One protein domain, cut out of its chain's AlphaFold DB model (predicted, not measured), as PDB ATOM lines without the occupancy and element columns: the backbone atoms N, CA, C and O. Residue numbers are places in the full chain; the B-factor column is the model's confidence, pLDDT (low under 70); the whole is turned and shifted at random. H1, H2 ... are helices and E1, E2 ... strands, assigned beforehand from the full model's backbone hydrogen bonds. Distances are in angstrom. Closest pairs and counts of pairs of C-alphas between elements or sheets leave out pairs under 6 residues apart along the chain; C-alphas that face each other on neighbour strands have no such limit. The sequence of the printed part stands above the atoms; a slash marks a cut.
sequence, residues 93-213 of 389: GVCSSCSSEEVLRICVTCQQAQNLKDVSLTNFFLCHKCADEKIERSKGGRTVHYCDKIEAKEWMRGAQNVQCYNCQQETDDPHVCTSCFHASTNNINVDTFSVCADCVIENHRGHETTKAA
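What this domain is: This is residues 93 to 213 of the 389 residues of the protein "RING-type domain-containing protein" of Caenorhabditis remanei (UniProt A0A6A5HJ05). Two small lobes lie at the two ends of a long, flat shape, joined by a thin waist of H1 and H4, which meet near their ends, and of the links beside them. One lobe has the two-stranded sheet E2 E5 with E1, H5 and H6; the other has the two-stranded sheet E3 E4 with H2, H3 and the long loop of residues 157 to 174. The printed part has 121 residues, under half of them in named elements, in the order E1 E2 H1 H2 E3 H3 E4 H4 H5 H6 E5. Both sheets are antiparallel and the class is mixed, helices and strands. The whole is loose, with a radius of gyration of the C-alphas of 18.3 A and spans of 51 by 39 by 19 A.

How they stand to each other: E1, residues 101 to 103, pairs with no named strand and runs on into E2, residues 105 to 107, across a break of 1 residue at 84 degrees. E2 and E5, residues 209 to 211, are antiparallel neighbours at 152 degrees; N 106 and O 210 are within hydrogen-bond range at 2.8 A. The closest C-alphas of E2 and H6, residues 197 to 203, are those of Arg 105 and Ala 197, 7.2 A apart. H1, residues 108 to 117, touches H5, residues 190 to 193; their closest C-alphas, Gln 111 and Phe 193, are 6.1 A apart. H1 and H4, residues 178 to 185, only just touch, with 3 pairs of C-alphas within 8 A, the closest being Asn 115 and Thr 185 at 5.7 A; they are about perpendicular at 80 degrees. E3, residues 149 to 151, and E4, residues 175 to 177, are antiparallel neighbours at 150 degrees, with N 176 and O 150 within hydrogen-bond range at 2.9 A. H2, residues 128 to 137, touches no helix; its closest C-alphas with E4 are His 128 and His 175, 6.2 A apart. H3, residues 153 to 156, is apart from H2 and H4. In H1, H2, H4 and H6 every O i to N i+4 pair is within hydrogen-bond range; H3 and H5 are too short for such a pair.

Where its parts are: E1 begins at C-alpha 101 (-9.566, -51.350, 41.631). H1 is 14.1 A long, H2 14.6 A, and H4 and H6 10.1 A each. H2 begins at C-alpha 128 (-19.468, -37.286, -4.054), and E5 ends at C-alpha 211 (-11.432, -40.022, 32.812).

The domain as a whole: The two C-alphas farthest apart, Glu 101 and Gln 169, are 52.1 A apart. The printed part has no cut. The links H2 to E3 and H3 to E4 are long. The mean pLDDT of the printed part is 75.6, with 37 residues under 70, among them 135 to 148 and 182 to 191.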
ATOM      1  N   GLY A  93     -12.942 -47.966  39.651       81.62
ATOM      2  CA  GLY A  93     -13.469 -49.269  39.283       81.62
ATOM      3  C   GLY A  93     -12.369 -50.251  38.913       81.62
ATOM      4  O   GLY A  93     -11.188 -49.977  39.072       81.62
ATOM      5  N   VAL A  94     -12.775 -51.401  38.379       84.31
ATOM      6  CA  VAL A  94     -11.851 -52.469  37.974       84.31
ATOM      7  C   VAL A  94     -11.226 -52.176  36.605       84.31
ATOM      8  O   VAL A  94     -11.962 -51.953  35.638       84.31
ATOM      9  N   CYS A  95      -9.891 -52.194  36.541       85.56
ATOM     10  CA  CYS A  95      -9.077 -52.065  35.331       85.56
ATOM     11  C   CYS A  95      -9.231 -53.298  34.432       85.56
ATOM     12  O   CYS A  95      -9.057 -54.426  34.894       85.56
ATOM     13  N   SER A  96      -9.494 -53.099  33.140       83.44
ATOM     14  CA  SER A  96      -9.689 -54.205  32.193       83.44
ATOM     15  C   SER A  96      -8.417 -55.011  31.906       83.44
ATOM     16  O   SER A  96      -8.511 -56.190  31.577       83.44
ATOM     17  N   SER A  97      -7.236 -54.409  32.073       86.06
ATOM     18  CA  SER A  97      -5.951 -55.052  31.767       86.06
ATOM     19  C   SER A  97      -5.351 -55.829  32.942       86.06
ATOM     20  O   SER A  97      -4.822 -56.918  32.744       86.06
ATOM     21  N   CYS A  98      -5.420 -55.290  34.164       89.12
ATOM     22  CA  CYS A  98      -4.767 -55.885  35.342       89.12
ATOM     23  C   CYS A  98      -5.724 -56.211  36.497       89.12
ATOM     24  O   CYS A  98      -5.289 -56.729  37.521       89.12
ATOM     25  N   SER A  99      -7.022 -55.920  36.345       86.44
ATOM     26  CA  SER A  99      -8.059 -56.157  37.361       86.44
ATOM     27  C   SER A  99      -7.876 -55.408  38.691       86.44
ATOM     28  O   SER A  99      -8.574 -55.721  39.654       86.44
ATOM     29  N   SER A 100      -6.992 -54.403  38.765       87.56
ATOM     30  CA  SER A 100      -6.882 -53.533  39.945       87.56
ATOM     31  C   SER A 100      -8.108 -52.626  40.093       87.56
ATOM     32  O   SER A 100      -8.704 -52.220  39.094       87.56
ATOM     33  N   GLU A 101      -8.494 -52.307  41.331       87.88
ATOM     34  CA  GLU A 101      -9.566 -51.350  41.631       87.88
ATOM     35  C   GLU A 101      -8.961 -49.965  41.884       87.88
ATOM     36  O   GLU A 101      -8.433 -49.700  42.957       87.88
ATOM     37  N   GLU A 102      -8.998 -49.099  40.873       86.94
ATOM     38  CA  GLU A 102      -8.289 -47.811  40.841       86.94
ATOM     39  C   GLU A 102      -9.110 -46.756  40.090       86.94
ATOM     40  O   GLU A 102     -10.148 -47.063  39.498       86.94
ATOM     41  N   VAL A 103      -8.641 -45.504  40.063       86.75
ATOM     42  CA  VAL A 103      -9.221 -44.463  39.196       86.75
ATOM     43  C   VAL A 103      -8.986 -44.821  37.725       86.75
ATOM     44  O   VAL A 103      -7.848 -44.925  37.260       86.75
ATOM     45  N   LEU A 104     -10.079 -44.989  36.983       86.56
ATOM     46  CA  LEU A 104     -10.074 -45.480  35.611       86.56
ATOM     47  C   LEU A 104     -10.023 -44.352  34.578       86.56
ATOM     48  O   LEU A 104     -10.695 -43.318  34.683       86.56
ATOM     49  N   ARG A 105      -9.268 -44.612  33.511       86.50
ATOM     50  CA  ARG A 105      -9.252 -43.831  32.275       86.50
ATOM     51  C   ARG A 105      -9.741 -44.703  31.129       86.50
ATOM     52  O   ARG A 105      -9.359 -45.862  31.034       86.50
ATOM     53  N   ILE A 106     -10.551 -44.154  30.237       85.12
ATOM     54  CA  ILE A 106     -10.922 -44.827  28.994       85.12
ATOM     55  C   ILE A 106      -9.851 -44.522  27.961       85.12
ATOM     56  O   ILE A 106      -9.558 -43.353  27.705       85.12
ATOM     57  N   CYS A 107      -9.295 -45.555  27.335       87.38
ATOM     58  CA  CYS A 107      -8.440 -45.383  26.169       87.38
ATOM     59  C   CYS A 107      -9.284 -45.201  24.901       87.38
ATOM     60  O   CYS A 107      -9.701 -46.177  24.272       87.38
ATOM     61  N   VAL A 108      -9.505 -43.941  24.515       82.56
ATOM     62  CA  VAL A 108     -10.318 -43.553  23.351       82.56
ATOM     63  C   VAL A 108      -9.701 -44.092  22.063       82.56
ATOM     64  O   VAL A 108     -10.406 -44.641  21.221       82.56
ATOM     65  N   THR A 109      -8.371 -44.042  21.941       83.69
ATOM     66  CA  THR A 109      -7.659 -44.583  20.773       83.69
ATOM     67  C   THR A 109      -7.910 -46.081  20.590       83.69
ATOM     68  O   THR A 109      -8.237 -46.521  19.489       83.69
ATOM     69  N   CYS A 110      -7.793 -46.886  21.654       82.94
ATOM     70  CA  CYS A 110      -8.051 -48.326  21.567       82.94
ATOM     71  C   CYS A 110      -9.522 -48.634  21.300       82.94
ATOM     72  O   CYS A 110      -9.816 -49.537  20.518       82.94
ATOM     73  N   GLN A 111     -10.430 -47.872  21.910       78.69
ATOM     74  CA  GLN A 111     -11.861 -48.009  21.674       78.69
ATOM     75  C   GLN A 111     -12.209 -47.750  20.208       78.69
ATOM     76  O   GLN A 111     -12.830 -48.598  19.572       78.69
ATOM     77  N   GLN A 112     -11.742 -46.635  19.642       75.69
ATOM     78  CA  GLN A 112     -11.921 -46.315  18.226       75.69
ATOM     79  C   GLN A 112     -11.300 -47.387  17.326       75.69
ATOM     80  O   GLN A 112     -11.940 -47.845  16.382       75.69
ATOM     81  N   ALA A 113     -10.086 -47.848  17.637       76.19
ATOM     82  CA  ALA A 113      -9.424 -48.883  16.850       76.19
ATOM     83  C   ALA A 113     -10.214 -50.205  16.844       76.19
ATOM     84  O   ALA A 113     -10.382 -50.808  15.784       76.19
ATOM     85  N   GLN A 114     -10.737 -50.643  17.996       75.12
ATOM     86  CA  GLN A 114     -11.566 -51.850  18.074       75.12
ATOM     87  C   GLN A 114     -12.898 -51.662  17.352       75.12
ATOM     88  O   GLN A 114     -13.316 -52.543  16.604       75.12
ATOM     89  N   ASN A 115     -13.539 -50.512  17.544       70.44
ATOM     90  CA  ASN A 115     -14.779 -50.164  16.871       70.44
ATOM     91  C   ASN A 115     -14.648 -50.209  15.345       70.44
ATOM     92  O   ASN A 115     -15.604 -50.556  14.665       70.44
ATOM     93  N   LEU A 116     -13.466 -49.902  14.810       70.31
ATOM     94  CA  LEU A 116     -13.178 -49.969  13.377       70.31
ATOM     95  C   LEU A 116     -12.702 -51.350  12.910       70.31
ATOM     96  O   LEU A 116     -12.829 -51.660  11.728       70.31
ATOM     97  N   LYS A 117     -12.166 -52.186  13.808       67.06
ATOM     98  CA  LYS A 117     -11.539 -53.475  13.474       67.06
ATOM     99  C   LYS A 117     -12.481 -54.422  12.736       67.06
ATOM    100  O   LYS A 117     -12.046 -55.129  11.830       67.06
ATOM    101  N   ASP A 118     -13.755 -54.409  13.114       56.53
ATOM    102  CA  ASP A 118     -14.762 -55.304  12.557       56.53
ATOM    103  C   ASP A 118     -15.723 -54.585  11.592       56.53
ATOM    104  O   ASP A 118     -16.681 -55.186  11.113       56.53
ATOM    105  N   VAL A 119     -15.495 -53.308  11.274       64.81
ATOM    106  CA  VAL A 119     -16.377 -52.530  10.396       64.81
ATOM    107  C   VAL A 119     -15.891 -52.610   8.953       64.81
ATOM    108  O   VAL A 119     -14.797 -52.164   8.616       64.81
ATOM    109  N   SER A 120     -16.742 -53.122   8.061       69.94
ATOM    110  CA  SER A 120     -16.490 -53.037   6.620       69.94
ATOM    111  C   SER A 120     -16.685 -51.596   6.131       69.94
ATOM    112  O   SER A 120     -17.811 -51.168   5.861       69.94
ATOM    113  N   LEU A 121     -15.587 -50.836   6.036       72.56
ATOM    114  CA  LEU A 121     -15.590 -49.417   5.646       72.56
ATOM    115  C   LEU A 121     -16.217 -49.171   4.264       72.56
ATOM    116  O   LEU A 121     -16.842 -48.135   4.052       72.56
ATOM    117  N   THR A 122     -16.140 -50.149   3.356       71.75
ATOM    118  CA  THR A 122     -16.757 -50.075   2.021       71.75
ATOM    119  C   THR A 122     -18.267 -49.863   2.072       71.75
ATOM    120  O   THR A 122     -18.837 -49.280   1.158       71.75
ATOM    121  N   ASN A 123     -18.919 -50.264   3.165       72.12
ATOM    122  CA  ASN A 123     -20.358 -50.085   3.351       72.12
ATOM    123  C   ASN A 123     -20.750 -48.642   3.719       72.12
ATOM    124  O   ASN A 123     -21.937 -48.346   3.843       72.12
ATOM    125  N   PHE A 124     -19.779 -47.747   3.907       76.75
ATOM    126  CA  PHE A 124     -20.007 -46.338   4.243       76.75
ATOM    127  C   PHE A 124     -19.574 -45.383   3.138       76.75
ATOM    128  O   PHE A 124     -19.912 -44.200   3.199       76.75
ATOM    129  N   PHE A 125     -18.850 -45.880   2.136       85.75
ATOM    130  CA  PHE A 125     -18.358 -45.059   1.044       85.75
ATOM    131  C   PHE A 125     -19.504 -44.648   0.125       85.75
ATOM    132  O   PHE A 125     -20.259 -45.468  -0.391       85.75
ATOM    133  N   LEU A 126     -19.631 -43.348  -0.079       85.44
ATOM    134  CA  LEU A 126     -20.553 -42.712  -1.002       85.44
ATOM    135  C   LEU A 126     -19.729 -42.025  -2.085       85.44
ATOM    136  O   LEU A 126     -18.690 -41.440  -1.790       85.44
ATOM    137  N   CYS A 127     -20.197 -42.046  -3.332       88.88
ATOM    138  CA  CYS A 127     -19.671 -41.111  -4.319       88.88
ATOM    139  C   CYS A 127     -20.049 -39.680  -3.911       88.88
ATOM    140  O   CYS A 127     -21.044 -39.470  -3.205       88.88
ATOM    141  N   HIS A 128     -19.282 -38.700  -4.389       86.00
ATOM    142  CA  HIS A 128     -19.468 -37.286  -4.054       86.00
ATOM    143  C   HIS A 128     -20.933 -36.829  -4.172       86.00
ATOM    144  O   HIS A 128     -21.501 -36.280  -3.230       86.00
ATOM    145  N   LYS A 129     -21.590 -37.183  -5.287       86.38
ATOM    146  CA  LYS A 129     -22.996 -36.848  -5.552       86.38
ATOM    147  C   LYS A 129     -23.959 -37.428  -4.509       86.38
ATOM    148  O   LYS A 129     -24.830 -36.723  -4.013       86.38
ATOM    149  N   CYS A 130     -23.820 -38.709  -4.164       85.00
ATOM    150  CA  CYS A 130     -24.694 -39.344  -3.174       85.00
ATOM    151  C   CYS A 130     -24.439 -38.840  -1.747       85.00
ATOM    152  O   CYS A 130     -25.357 -38.881  -0.924       85.00
ATOM    153  N   ALA A 131     -23.219 -38.388  -1.443       83.50
ATOM    154  CA  ALA A 131     -22.926 -37.720  -0.181       83.50
ATOM    155  C   ALA A 131     -23.669 -36.378  -0.089       83.50
ATOM    156  O   ALA A 131     -24.365 -36.150   0.900       83.50
ATOM    157  N   ASP A 132     -23.615 -35.553  -1.139       80.31
ATOM    158  CA  ASP A 132     -24.314 -34.260  -1.184       80.31
ATOM    159  C   ASP A 132     -25.834 -34.409  -1.092       80.31
ATOM    160  O   ASP A 132     -26.469 -33.774  -0.253       80.31
ATOM    161  N   GLU A 133     -26.423 -35.331  -1.860       77.00
ATOM    162  CA  GLU A 133     -27.868 -35.589  -1.814       77.00
ATOM    163  C   GLU A 133     -28.349 -36.022  -0.417       77.00
ATOM    164  O   GLU A 133     -29.451 -35.660   0.012       77.00
ATOM    165  N   LYS A 134     -27.542 -36.799   0.320       71.00
ATOM    166  CA  LYS A 134     -27.878 -37.199   1.695       71.00
ATOM    167  C   LYS A 134     -27.836 -36.025   2.673       71.00
ATOM    168  O   LYS A 134     -28.674 -35.989   3.573       71.00
ATOM    169  N   ILE A 135     -26.904 -35.092   2.490       65.81
ATOM    170  CA  ILE A 135     -26.776 -33.871   3.301       65.81
ATOM    171  C   ILE A 135     -27.887 -32.863   2.957       65.81
ATOM    172  O   ILE A 135     -28.367 -32.137   3.823       65.81
ATOM    173  N   GLU A 136     -28.344 -32.810   1.706       60.22
ATOM    174  CA  GLU A 136     -29.434 -31.915   1.303       60.22
ATOM    175  C   GLU A 136     -30.808 -32.401   1.779       60.22
ATOM    176  O   GLU A 136     -31.604 -31.603   2.280       60.22
ATOM    177  N   ARG A 137     -31.089 -33.712   1.701       55.97
ATOM    178  CA  ARG A 137     -32.351 -34.291   2.208       55.97
ATOM    179  C   ARG A 137     -32.582 -34.003   3.687       55.97
ATOM    180  O   ARG A 137     -33.731 -33.879   4.109       55.97
ATOM    181  N   SER A 138     -31.515 -33.882   4.469       51.25
ATOM    182  CA  SER A 138     -31.623 -33.571   5.886       51.25
ATOM    183  C   SER A 138     -31.905 -32.099   6.182       51.25
ATOM    184  O   SER A 138     -32.339 -31.807   7.286       51.25
ATOM    185  N   LYS A 139     -31.761 -31.175   5.223       48.09
ATOM    186  CA  LYS A 139     -32.136 -29.759   5.405       48.09
ATOM    187  C   LYS A 139     -33.635 -29.484   5.208       48.09
ATOM    188  O   LYS A 139     -34.117 -28.448   5.648       48.09
ATOM    189  N   GLY A 140     -34.379 -30.392   4.562       45.72
ATOM    190  CA  GLY A 140     -35.796 -30.202   4.200       45.72
ATOM    191  C   GLY A 140     -36.828 -30.994   5.022       45.72
ATOM    192  O   GLY A 140     -38.028 -30.852   4.789       45.72
ATOM    193  N   GLY A 141     -36.397 -31.847   5.958       43.31
ATOM    194  CA  GLY A 141     -37.275 -32.626   6.844       43.31
ATOM    195  C   GLY A 141     -37.480 -31.964   8.213       43.31
ATOM    196  O   GLY A 141     -36.645 -31.186   8.657       43.31
ATOM    197  N   ARG A 142     -38.569 -32.307   8.925       41.78
ATOM    198  CA  ARG A 142     -38.879 -31.790  10.286       41.78
ATOM    199  C   ARG A 142     -37.816 -32.130  11.348       41.78
ATOM    200  O   ARG A 142     -37.875 -31.602  12.451       41.78
ATOM    201  N   THR A 143     -36.861 -32.987  11.014       41.81
ATOM    202  CA  THR A 143     -35.670 -33.308  11.800       41.81
ATOM    203  C   THR A 143     -34.457 -32.969  10.944       41.81
ATOM    204  O   THR A 143     -34.128 -33.701  10.010       41.81
ATOM    205  N   VAL A 144     -33.815 -31.835  11.228       43.16
ATOM    206  CA  VAL A 144     -32.603 -31.428  10.517       43.16
ATOM    207  C   VAL A 144     -31.445 -32.301  10.995       43.16
ATOM    208  O   VAL A 144     -30.974 -32.161  12.119       43.16
ATOM    209  N   HIS A 145     -31.013 -33.243  10.160       46.53
ATOM    210  CA  HIS A 145     -29.824 -34.055  10.423       46.53
ATOM    211  C   HIS A 145     -28.598 -33.267   9.941       46.53
ATOM    212  O   HIS A 145     -28.346 -33.175   8.739       46.53
ATOM    213  N   TYR A 146     -27.830 -32.683  10.856       50.97
ATOM    214  CA  TYR A 146     -26.536 -32.088  10.517       50.97
ATOM    215  C   TYR A 146     -25.556 -33.234  10.225       50.97
ATOM    216  O   TYR A 146     -25.042 -33.853  11.155       50.97
ATOM    217  N   CYS A 147     -25.391 -33.610   8.952       60.28
ATOM    218  CA  CYS A 147     -24.337 -34.540   8.542       60.28
ATOM    219  C   CYS A 147     -23.272 -33.777   7.757       60.28
ATOM    220  O   CYS A 147     -23.594 -33.133   6.761       60.28
ATOM    221  N   ASP A 148     -22.021 -33.891   8.189       67.38
ATOM    222  CA  ASP A 148     -20.861 -33.512   7.388       67.38
ATOM    223  C   ASP A 148     -20.427 -34.692   6.507       67.38
ATOM    224  O   ASP A 148     -20.754 -35.853   6.790       67.38
ATOM    225  N   LYS A 149     -19.683 -34.402   5.435       75.81
ATOM    226  CA  LYS A 149     -18.964 -35.418   4.655       75.81
ATOM    227  C   LYS A 149     -17.470 -35.311   4.923       75.81
ATOM    228  O   LYS A 149     -16.917 -34.217   4.900       75.81
ATOM    229  N   ILE A 150     -16.829 -36.452   5.140       80.50
ATOM    230  CA  ILE A 150     -15.373 -36.563   5.258       80.50
ATOM    231  C   ILE A 150     -14.864 -37.323   4.035       80.50
ATOM    232  O   ILE A 150     -15.441 -38.350   3.657       80.50
ATOM    233  N   GLU A 151     -13.798 -36.821   3.416       81.69
ATOM    234  CA  GLU A 151     -13.072 -37.555   2.380       81.69
ATOM    235  C   GLU A 151     -12.424 -38.800   2.994       81.69
ATOM    236  O   GLU A 151     -11.646 -38.713   3.942       81.69
ATOM    237  N   ALA A 152     -12.728 -39.977   2.449       77.38
ATOM    238  CA  ALA A 152     -12.266 -41.250   3.002       77.38
ATOM    239  C   ALA A 152     -11.076 -41.851   2.238       77.38
ATOM    240  O   ALA A 152     -10.731 -43.019   2.440       77.38
ATOM    241  N   LYS A 153     -10.428 -41.068   1.364       74.12
ATOM    242  CA  LYS A 153      -9.294 -41.517   0.537       74.12
ATOM    243  C   LYS A 153      -8.151 -42.095   1.370       74.12
ATOM    244  O   LYS A 153      -7.614 -43.144   1.027       74.12
ATOM    245  N   GLU A 154      -7.824 -41.466   2.496       69.81
ATOM    246  CA  GLU A 154      -6.740 -41.921   3.376       69.81
ATOM    247  C   GLU A 154      -7.052 -43.256   4.074       69.81
ATOM    248  O   GLU A 154      -6.144 -44.002   4.440       69.81
ATOM    249  N   TRP A 155      -8.331 -43.613   4.212       72.38
ATOM    250  CA  TRP A 155      -8.757 -44.851   4.873       72.38
ATOM    251  C   TRP A 155      -8.691 -46.069   3.947       72.38
ATOM    252  O   TRP A 155      -8.763 -47.209   4.410       72.38
ATOM    253  N   MET A 156      -8.512 -45.851   2.644       66.75
ATOM    254  CA  MET A 156      -8.594 -46.897   1.626       66.75
ATOM    255  C   MET A 156      -7.349 -47.779   1.497       66.75
ATOM    256  O   MET A 156      -7.367 -48.706   0.694       66.75
ATOM    257  N   ARG A 157      -6.265 -47.528   2.252       62.16
ATOM    258  CA  ARG A 157      -4.992 -48.292   2.195       62.16
ATOM    259  C   ARG A 157      -4.546 -48.658   0.759       62.16
ATOM    260  O   ARG A 157      -4.022 -49.744   0.532       62.16
ATOM    261  N   GLY A 158      -4.763 -47.762  -0.210       60.06
ATOM    262  CA  GLY A 158      -4.380 -47.963  -1.614       60.06
ATOM    263  C   GLY A 158      -5.406 -48.665  -2.516       60.06
ATOM    264  O   GLY A 158      -5.069 -48.964  -3.660       60.06
ATOM    265  N   ALA A 159      -6.637 -48.917  -2.062       64.06
ATOM    266  CA  ALA A 159      -7.712 -49.389  -2.936       64.06
ATOM    267  C   ALA A 159      -8.106 -48.298  -3.949       64.06
ATOM    268  O   ALA A 159      -8.424 -47.173  -3.567       64.06
ATOM    269  N   GLN A 160      -8.084 -48.637  -5.239       64.12
ATOM    270  CA  GLN A 160      -8.631 -47.812  -6.318       64.12
ATOM    271  C   GLN A 160     -10.024 -48.340  -6.679       64.12
ATOM    272  O   GLN A 160     -10.218 -49.553  -6.710       64.12
ATOM    273  N   ASN A 161     -10.966 -47.432  -6.959       72.19
ATOM    274  CA  ASN A 161     -12.338 -47.718  -7.398       72.19
ATOM    275  C   ASN A 161     -13.169 -48.522  -6.385       72.19
ATOM    276  O   ASN A 161     -13.380 -49.726  -6.519       72.19
ATOM    277  N   VAL A 162     -13.683 -47.838  -5.361       82.12
ATOM    278  CA  VAL A 162     -14.621 -48.437  -4.401       82.12
ATOM    279  C   VAL A 162     -16.059 -48.263  -4.856       82.12
ATOM    280  O   VAL A 162     -16.423 -47.237  -5.424       82.12
ATOM    281  N   GLN A 163     -16.907 -49.250  -4.586       85.31
ATOM    282  CA  GLN A 163     -18.329 -49.142  -4.892       85.31
ATOM    283  C   GLN A 163     -19.023 -48.199  -3.908       85.31
ATOM    284  O   GLN A 163     -18.942 -48.363  -2.691       85.31
ATOM    285  N   CYS A 164     -19.743 -47.218  -4.445       84.81
ATOM    286  CA  CYS A 164     -20.618 -46.354  -3.678       84.81
ATOM    287  C   CYS A 164     -21.776 -47.175  -3.104       84.81
ATOM    288  O   CYS A 164     -22.610 -47.690  -3.840       84.81
ATOM    289  N   TYR A 165     -21.923 -47.177  -1.785       82.00
ATOM    290  CA  TYR A 165     -22.987 -47.876  -1.071       82.00
ATOM    291  C   TYR A 165     -24.403 -47.514  -1.555       82.00
ATOM    292  O   TYR A 165     -25.289 -48.365  -1.597       82.00
ATOM    293  N   ASN A 166     -24.645 -46.255  -1.934       83.50
ATOM    294  CA  ASN A 166     -25.985 -45.808  -2.321       83.50
ATOM    295  C   ASN A 166     -26.355 -46.161  -3.773       83.50
ATOM    296  O   ASN A 166     -27.378 -46.792  -4.007       83.50
ATOM    297  N   CYS A 167     -25.541 -45.752  -4.752       87.44
ATOM    298  CA  CYS A 167     -25.831 -45.965  -6.174       87.44
ATOM    299  C   CYS A 167     -25.124 -47.178  -6.797       87.44
ATOM    300  O   CYS A 167     -25.334 -47.447  -7.976       87.44
ATOM    301  N   GLN A 168     -24.288 -47.888  -6.032       87.50
ATOM    302  CA  GLN A 168     -23.502 -49.058  -6.455       87.50
ATOM    303  C   GLN A 168     -22.470 -48.776  -7.567       87.50
ATOM    304  O   GLN A 168     -21.848 -49.702  -8.078       87.50
ATOM    305  N   GLN A 169     -22.252 -47.508  -7.936       89.44
ATOM    306  CA  GLN A 169     -21.244 -47.111  -8.924       89.44
ATOM    307  C   GLN A 169     -19.853 -47.034  -8.297       89.44
ATOM    308  O   GLN A 169     -19.716 -46.625  -7.146       89.44
ATOM    309  N   GLU A 170     -18.822 -47.383  -9.060       89.00
ATOM    310  CA  GLU A 170     -17.435 -47.199  -8.638       89.00
ATOM    311  C   GLU A 170     -17.076 -45.712  -8.528       89.00
ATOM    312  O   GLU A 170     -17.511 -44.885  -9.332       89.00
ATOM    313  N   THR A 171     -16.288 -45.377  -7.511       86.44
ATOM    314  CA  THR A 171     -15.788 -44.031  -7.250       86.44
ATOM    315  C   THR A 171     -14.342 -44.107  -6.766       86.44
ATOM    316  O   THR A 171     -13.986 -44.933  -5.924       86.44
ATOM    317  N   ASP A 172     -13.499 -43.233  -7.300       85.94
ATOM    318  CA  ASP A 172     -12.138 -42.957  -6.827       85.94
ATOM    319  C   ASP A 172     -12.114 -41.848  -5.757       85.94
ATOM    320  O   ASP A 172     -11.108 -41.637  -5.076       85.94
ATOM    321  N   ASP A 173     -13.258 -41.183  -5.569       86.50
ATOM    322  CA  ASP A 173     -13.474 -40.103  -4.610       86.50
ATOM    323  C   ASP A 173     -14.529 -40.438  -3.529       86.50
ATOM    324  O   ASP A 173     -15.618 -39.850  -3.489       86.50
ATOM    325  N   PRO A 174     -14.278 -41.440  -2.667       87.12
ATOM    326  CA  PRO A 174     -15.246 -41.855  -1.666       87.12
ATOM    327  C   PRO A 174     -15.345 -40.866  -0.512       87.12
ATOM    328  O   PRO A 174     -14.355 -40.405   0.056       87.12
ATOM    329  N   HIS A 175     -16.583 -40.626  -0.115       87.50
ATOM    330  CA  HIS A 175     -16.960 -39.798   1.013       87.50
ATOM    331  C   HIS A 175     -17.744 -40.618   2.031       87.50
ATOM    332  O   HIS A 175     -18.451 -41.561   1.675       87.50
ATOM    333  N   VAL A 176     -17.670 -40.235   3.299       82.44
ATOM    334  CA  VAL A 176     -18.447 -40.847   4.380       82.44
ATOM    335  C   VAL A 176     -19.304 -39.771   5.042       82.44
ATOM    336  O   VAL A 176     -18.800 -38.698   5.358       82.44
ATOM    337  N   CYS A 177     -20.595 -40.048   5.265       78.00
ATOM    338  CA  CYS A 177     -21.445 -39.181   6.098       78.00
ATOM    339  C   CYS A 177     -21.095 -39.420   7.569       78.00
ATOM    340  O   CYS A 177     -21.336 -40.512   8.098       78.00
ATOM    341  N   THR A 178     -20.537 -38.393   8.211       69.94
ATOM    342  CA  THR A 178     -19.970 -38.436   9.565       69.94
ATOM    343  C   THR A 178     -20.965 -38.974  10.582       69.94
ATOM    344  O   THR A 178     -20.638 -39.866  11.356       69.94
ATOM    345  N   SER A 179     -22.217 -38.522  10.543       64.62
ATOM    346  CA  SER A 179     -23.237 -38.961  11.497       64.62
ATOM    347  C   SER A 179     -23.663 -40.414  11.279       64.62
ATOM    348  O   SER A 179     -23.818 -41.150  12.249       64.62
ATOM    349  N   CYS A 180     -23.822 -40.867  10.027       65.69
ATOM    350  CA  CYS A 180     -24.133 -42.275   9.740       65.69
ATOM    351  C   CYS A 180     -22.986 -43.203  10.153       65.69
ATOM    352  O   CYS A 180     -23.226 -44.306  10.649       65.69
ATOM    353  N   PHE A 181     -21.751 -42.747   9.945       70.06
ATOM    354  CA  PHE A 181     -20.556 -43.453  10.370       70.06
ATOM    355  C   PHE A 181     -20.483 -43.520  11.892       70.06
ATOM    356  O   PHE A 181     -20.512 -44.618  12.427       70.06
ATOM    357  N   HIS A 182     -20.535 -42.382  12.589       66.38
ATOM    358  CA  HIS A 182     -20.522 -42.323  14.053       66.38
ATOM    359  C   HIS A 182     -21.635 -43.159  14.685       66.38
ATOM    360  O   HIS A 182     -21.366 -43.915  15.609       66.38
ATOM    361  N   ALA A 183     -22.865 -43.100  14.169       61.41
ATOM    362  CA  ALA A 183     -23.965 -43.911  14.692       61.41
ATOM    363  C   ALA A 183     -23.717 -45.425  14.553       61.41
ATOM    364  O   ALA A 183     -24.263 -46.211  15.323       61.41
ATOM    365  N   SER A 184     -22.912 -45.837  13.571       61.03
ATOM    366  CA  SER A 184     -22.619 -47.249  13.298       61.03
ATOM    367  C   SER A 184     -21.307 -47.728  13.921       61.03
ATOM    368  O   SER A 184     -21.149 -48.927  14.134       61.03
ATOM    369  N   THR A 185     -20.362 -46.821  14.178       61.84
ATOM    370  CA  THR A 185     -19.001 -47.155  14.617       61.84
ATOM    371  C   THR A 185     -18.679 -46.657  16.017       61.84
ATOM    372  O   THR A 185     -17.784 -47.201  16.645       61.84
ATOM    373  N   ASN A 186     -19.404 -45.691  16.579       64.44
ATOM    374  CA  ASN A 186     -19.112 -45.171  17.913       64.44
ATOM    375  C   ASN A 186     -19.828 -45.978  19.011       64.44
ATOM    376  O   ASN A 186     -20.655 -45.451  19.754       64.44
ATOM    377  N   ASN A 187     -19.533 -47.280  19.091       62.81
ATOM    378  CA  ASN A 187     -20.000 -48.119  20.195       62.81
ATOM    379  C   ASN A 187     -19.141 -47.835  21.430       62.81
ATOM    380  O   ASN A 187     -17.918 -47.994  21.409       62.81
ATOM    381  N   ILE A 188     -19.771 -47.405  22.516       60.56
ATOM    382  CA  ILE A 188     -19.069 -46.979  23.725       60.56
ATOM    383  C   ILE A 188     -18.833 -48.205  24.618       60.56
ATOM    384  O   ILE A 188     -19.343 -48.290  25.725       60.56
ATOM    385  N   ASN A 189     -18.009 -49.157  24.152       64.12
ATOM    386  CA  ASN A 189     -17.603 -50.313  24.965       64.12
ATOM    387  C   ASN A 189     -16.610 -49.874  26.053       64.12
ATOM    388  O   ASN A 189     -15.399 -50.059  25.960       64.12
ATOM    389  N   VAL A 190     -17.132 -49.218  27.073       64.50
ATOM    390  CA  VAL A 190     -16.379 -48.595  28.164       64.50
ATOM    391  C   VAL A 190     -15.674 -49.605  29.042       64.50
ATOM    392  O   VAL A 190     -14.576 -49.339  29.525       64.50
ATOM    393  N   ASP A 191     -16.262 -50.781  29.221       65.06
ATOM    394  CA  ASP A 191     -15.750 -51.762  30.167       65.06
ATOM    395  C   ASP A 191     -14.464 -52.425  29.681       65.06
ATOM    396  O   ASP A 191     -13.592 -52.744  30.484       65.06
ATOM    397  N   THR A 192     -14.314 -52.586  28.364       72.00
ATOM    398  CA  THR A 192     -13.124 -53.213  27.770       72.00
ATOM    399  C   THR A 192     -11.931 -52.255  27.733       72.00
ATOM    400  O   THR A 192     -10.784 -52.692  27.820       72.00
ATOM    401  N   PHE A 193     -12.181 -50.945  27.644       78.75
ATOM    402  CA  PHE A 193     -11.133 -49.930  27.459       78.75
ATOM    403  C   PHE A 193     -10.894 -49.041  28.680       78.75
ATOM    404  O   PHE A 193     -10.113 -48.093  28.590       78.75
ATOM    405  N   SER A 194     -11.539 -49.340  29.810       84.62
ATOM    406  CA  SER A 194     -11.280 -48.673  31.086       84.62
ATOM    407  C   SER A 194     -10.046 -49.263  31.776       84.62
ATOM    408  O   SER A 194     -10.081 -50.385  32.279       84.62
ATOM    409  N   VAL A 195      -8.968 -48.489  31.844       86.62
ATOM    410  CA  VAL A 195      -7.644 -48.899  32.330       86.62
ATOM    411  C   VAL A 195      -7.142 -47.992  33.460       86.62
ATOM    412  O   VAL A 195      -7.476 -46.807  33.514       86.62
ATOM    413  N   CYS A 196      -6.337 -48.538  34.375       89.31
ATOM    414  CA  CYS A 196      -5.674 -47.762  35.429       89.31
ATOM    415  C   CYS A 196      -4.492 -46.944  34.874       89.31
ATOM    416  O   CYS A 196      -4.035 -47.170  33.751       89.31
ATOM    417  N   ALA A 197      -3.976 -46.005  35.673       87.44
ATOM    418  CA  ALA A 197      -2.870 -45.132  35.276       87.44
ATOM    419  C   ALA A 197      -1.608 -45.905  34.848       87.44
ATOM    420  O   ALA A 197      -1.028 -45.584  33.810       87.44
ATOM    421  N   ASP A 198      -1.233 -46.955  35.582       91.06
ATOM    422  CA  ASP A 198      -0.051 -47.764  35.260       91.06
ATOM    423  C   ASP A 198      -0.214 -48.470  33.913       91.06
ATOM    424  O   ASP A 198       0.641 -48.363  33.038       91.06
ATOM    425  N   CYS A 199      -1.375 -49.088  33.679       90.25
ATOM    426  CA  CYS A 199      -1.678 -49.717  32.396       90.25
ATOM    427  C   CYS A 199      -1.686 -48.709  31.239       90.25
ATOM    428  O   CYS A 199      -1.269 -49.064  30.138       90.25
ATOM    429  N   VAL A 200      -2.116 -47.460  31.466       88.88
ATOM    430  CA  VAL A 200      -2.012 -46.400  30.450       88.88
ATOM    431  C   VAL A 200      -0.553 -46.129  30.089       88.88
ATOM    432  O   VAL A 200      -0.228 -46.042  28.906       88.88
ATOM    433  N   ILE A 201       0.324 -46.019  31.085       88.25
ATOM    434  CA  ILE A 201       1.750 -45.736  30.878       88.25
ATOM    435  C   ILE A 201       2.452 -46.911  30.187       88.25
ATOM    436  O   ILE A 201       3.245 -46.693  29.271       88.25
ATOM    437  N   GLU A 202       2.159 -48.138  30.612       89.75
ATOM    438  CA  GLU A 202       2.837 -49.347  30.137       89.75
ATOM    439  C   GLU A 202       2.345 -49.805  28.761       89.75
ATOM    440  O   GLU A 202       3.154 -50.120  27.890       89.75
ATOM    441  N   ASN A 203       1.024 -49.819  28.549       87.44
ATOM    442  CA  ASN A 203       0.402 -50.496  27.406       87.44
ATOM    443  C   ASN A 203      -0.310 -49.548  26.431       87.44
ATOM    444  O   ASN A 203      -0.621 -49.945  25.311       87.44
ATOM    445  N   HIS A 204      -0.565 -48.297  26.827       86.38
ATOM    446  CA  HIS A 204      -1.282 -47.307  26.008       86.38
ATOM    447  C   HIS A 204      -0.504 -45.991  25.881       86.38
ATOM    448  O   HIS A 204      -1.081 -44.907  25.755       86.38
ATOM    449  N   ARG A 205       0.831 -46.069  25.918       87.56
ATOM    450  CA  ARG A 205       1.695 -44.895  25.801       87.56
ATOM    451  C   ARG A 205       1.460 -44.190  24.464       87.56
ATOM    452  O   ARG A 205       1.641 -44.780  23.405       87.56
ATOM    453  N   GLY A 206       1.112 -42.905  24.525       87.19
ATOM    454  CA  GLY A 206       0.819 -42.089  23.343       87.19
ATOM    455  C   GLY A 206      -0.623 -42.190  22.841       87.19
ATOM    456  O   GLY A 206      -0.953 -41.535  21.857       87.19
ATOM    457  N   HIS A 207      -1.486 -42.963  23.504       90.50
ATOM    458  CA  HIS A 207      -2.916 -42.975  23.206       90.50
ATOM    459  C   HIS A 207      -3.650 -41.829  23.906       90.50
ATOM    460  O   HIS A 207      -3.295 -41.405  25.009       90.50
ATOM    461  N   GLU A 208      -4.736 -41.382  23.287       88.00
ATOM    462  CA  GLU A 208      -5.683 -40.455  23.889       88.00
ATOM    463  C   GLU A 208      -6.522 -41.171  24.955       88.00
ATOM    464  O   GLU A 208      -7.009 -42.292  24.753       88.00
ATOM    465  N   THR A 209      -6.682 -40.524  26.114       88.06
ATOM    466  CA  THR A 209      -7.451 -41.074  27.234       88.06
ATOM    467  C   THR A 209      -8.299 -40.012  27.925       88.06
ATOM    468  O   THR A 209      -7.818 -38.908  28.186       88.06
ATOM    469  N   THR A 210      -9.520 -40.377  28.317       85.06
ATOM    470  CA  THR A 210     -10.421 -39.541  29.130       85.06
ATOM    471  C   THR A 210     -10.689 -40.193  30.486       85.06
ATOM    472  O   THR A 210     -10.552 -41.410  30.619       85.06
ATOM    473  N   LYS A 211     -11.036 -39.426  31.526       81.25
ATOM    474  CA  LYS A 211     -11.432 -40.022  32.812       81.25
ATOM    475  C   LYS A 211     -12.849 -40.570  32.702       81.25
ATOM    476  O   LYS A 211     -13.739 -39.879  32.217       81.25
ATOM    477  N   ALA A 212     -13.082 -41.770  33.232       73.50
ATOM    478  CA  ALA A 212     -14.406 -42.392  33.176       73.50
ATOM    479  C   ALA A 212     -15.503 -41.544  33.855       73.50
ATOM    480  O   ALA A 212     -16.626 -41.487  33.369       73.50
ATOM    481  N   ALA A 213     -15.171 -40.843  34.945       73.19
ATOM    482  CA  ALA A 213     -16.101 -39.959  35.658       73.19
ATOM    483  C   ALA A 213     -16.467 -38.674  34.889       73.19
ATOM    484  O   ALA A 213     -17.469 -38.038  35.200       73.19
TER     485      ALA A 213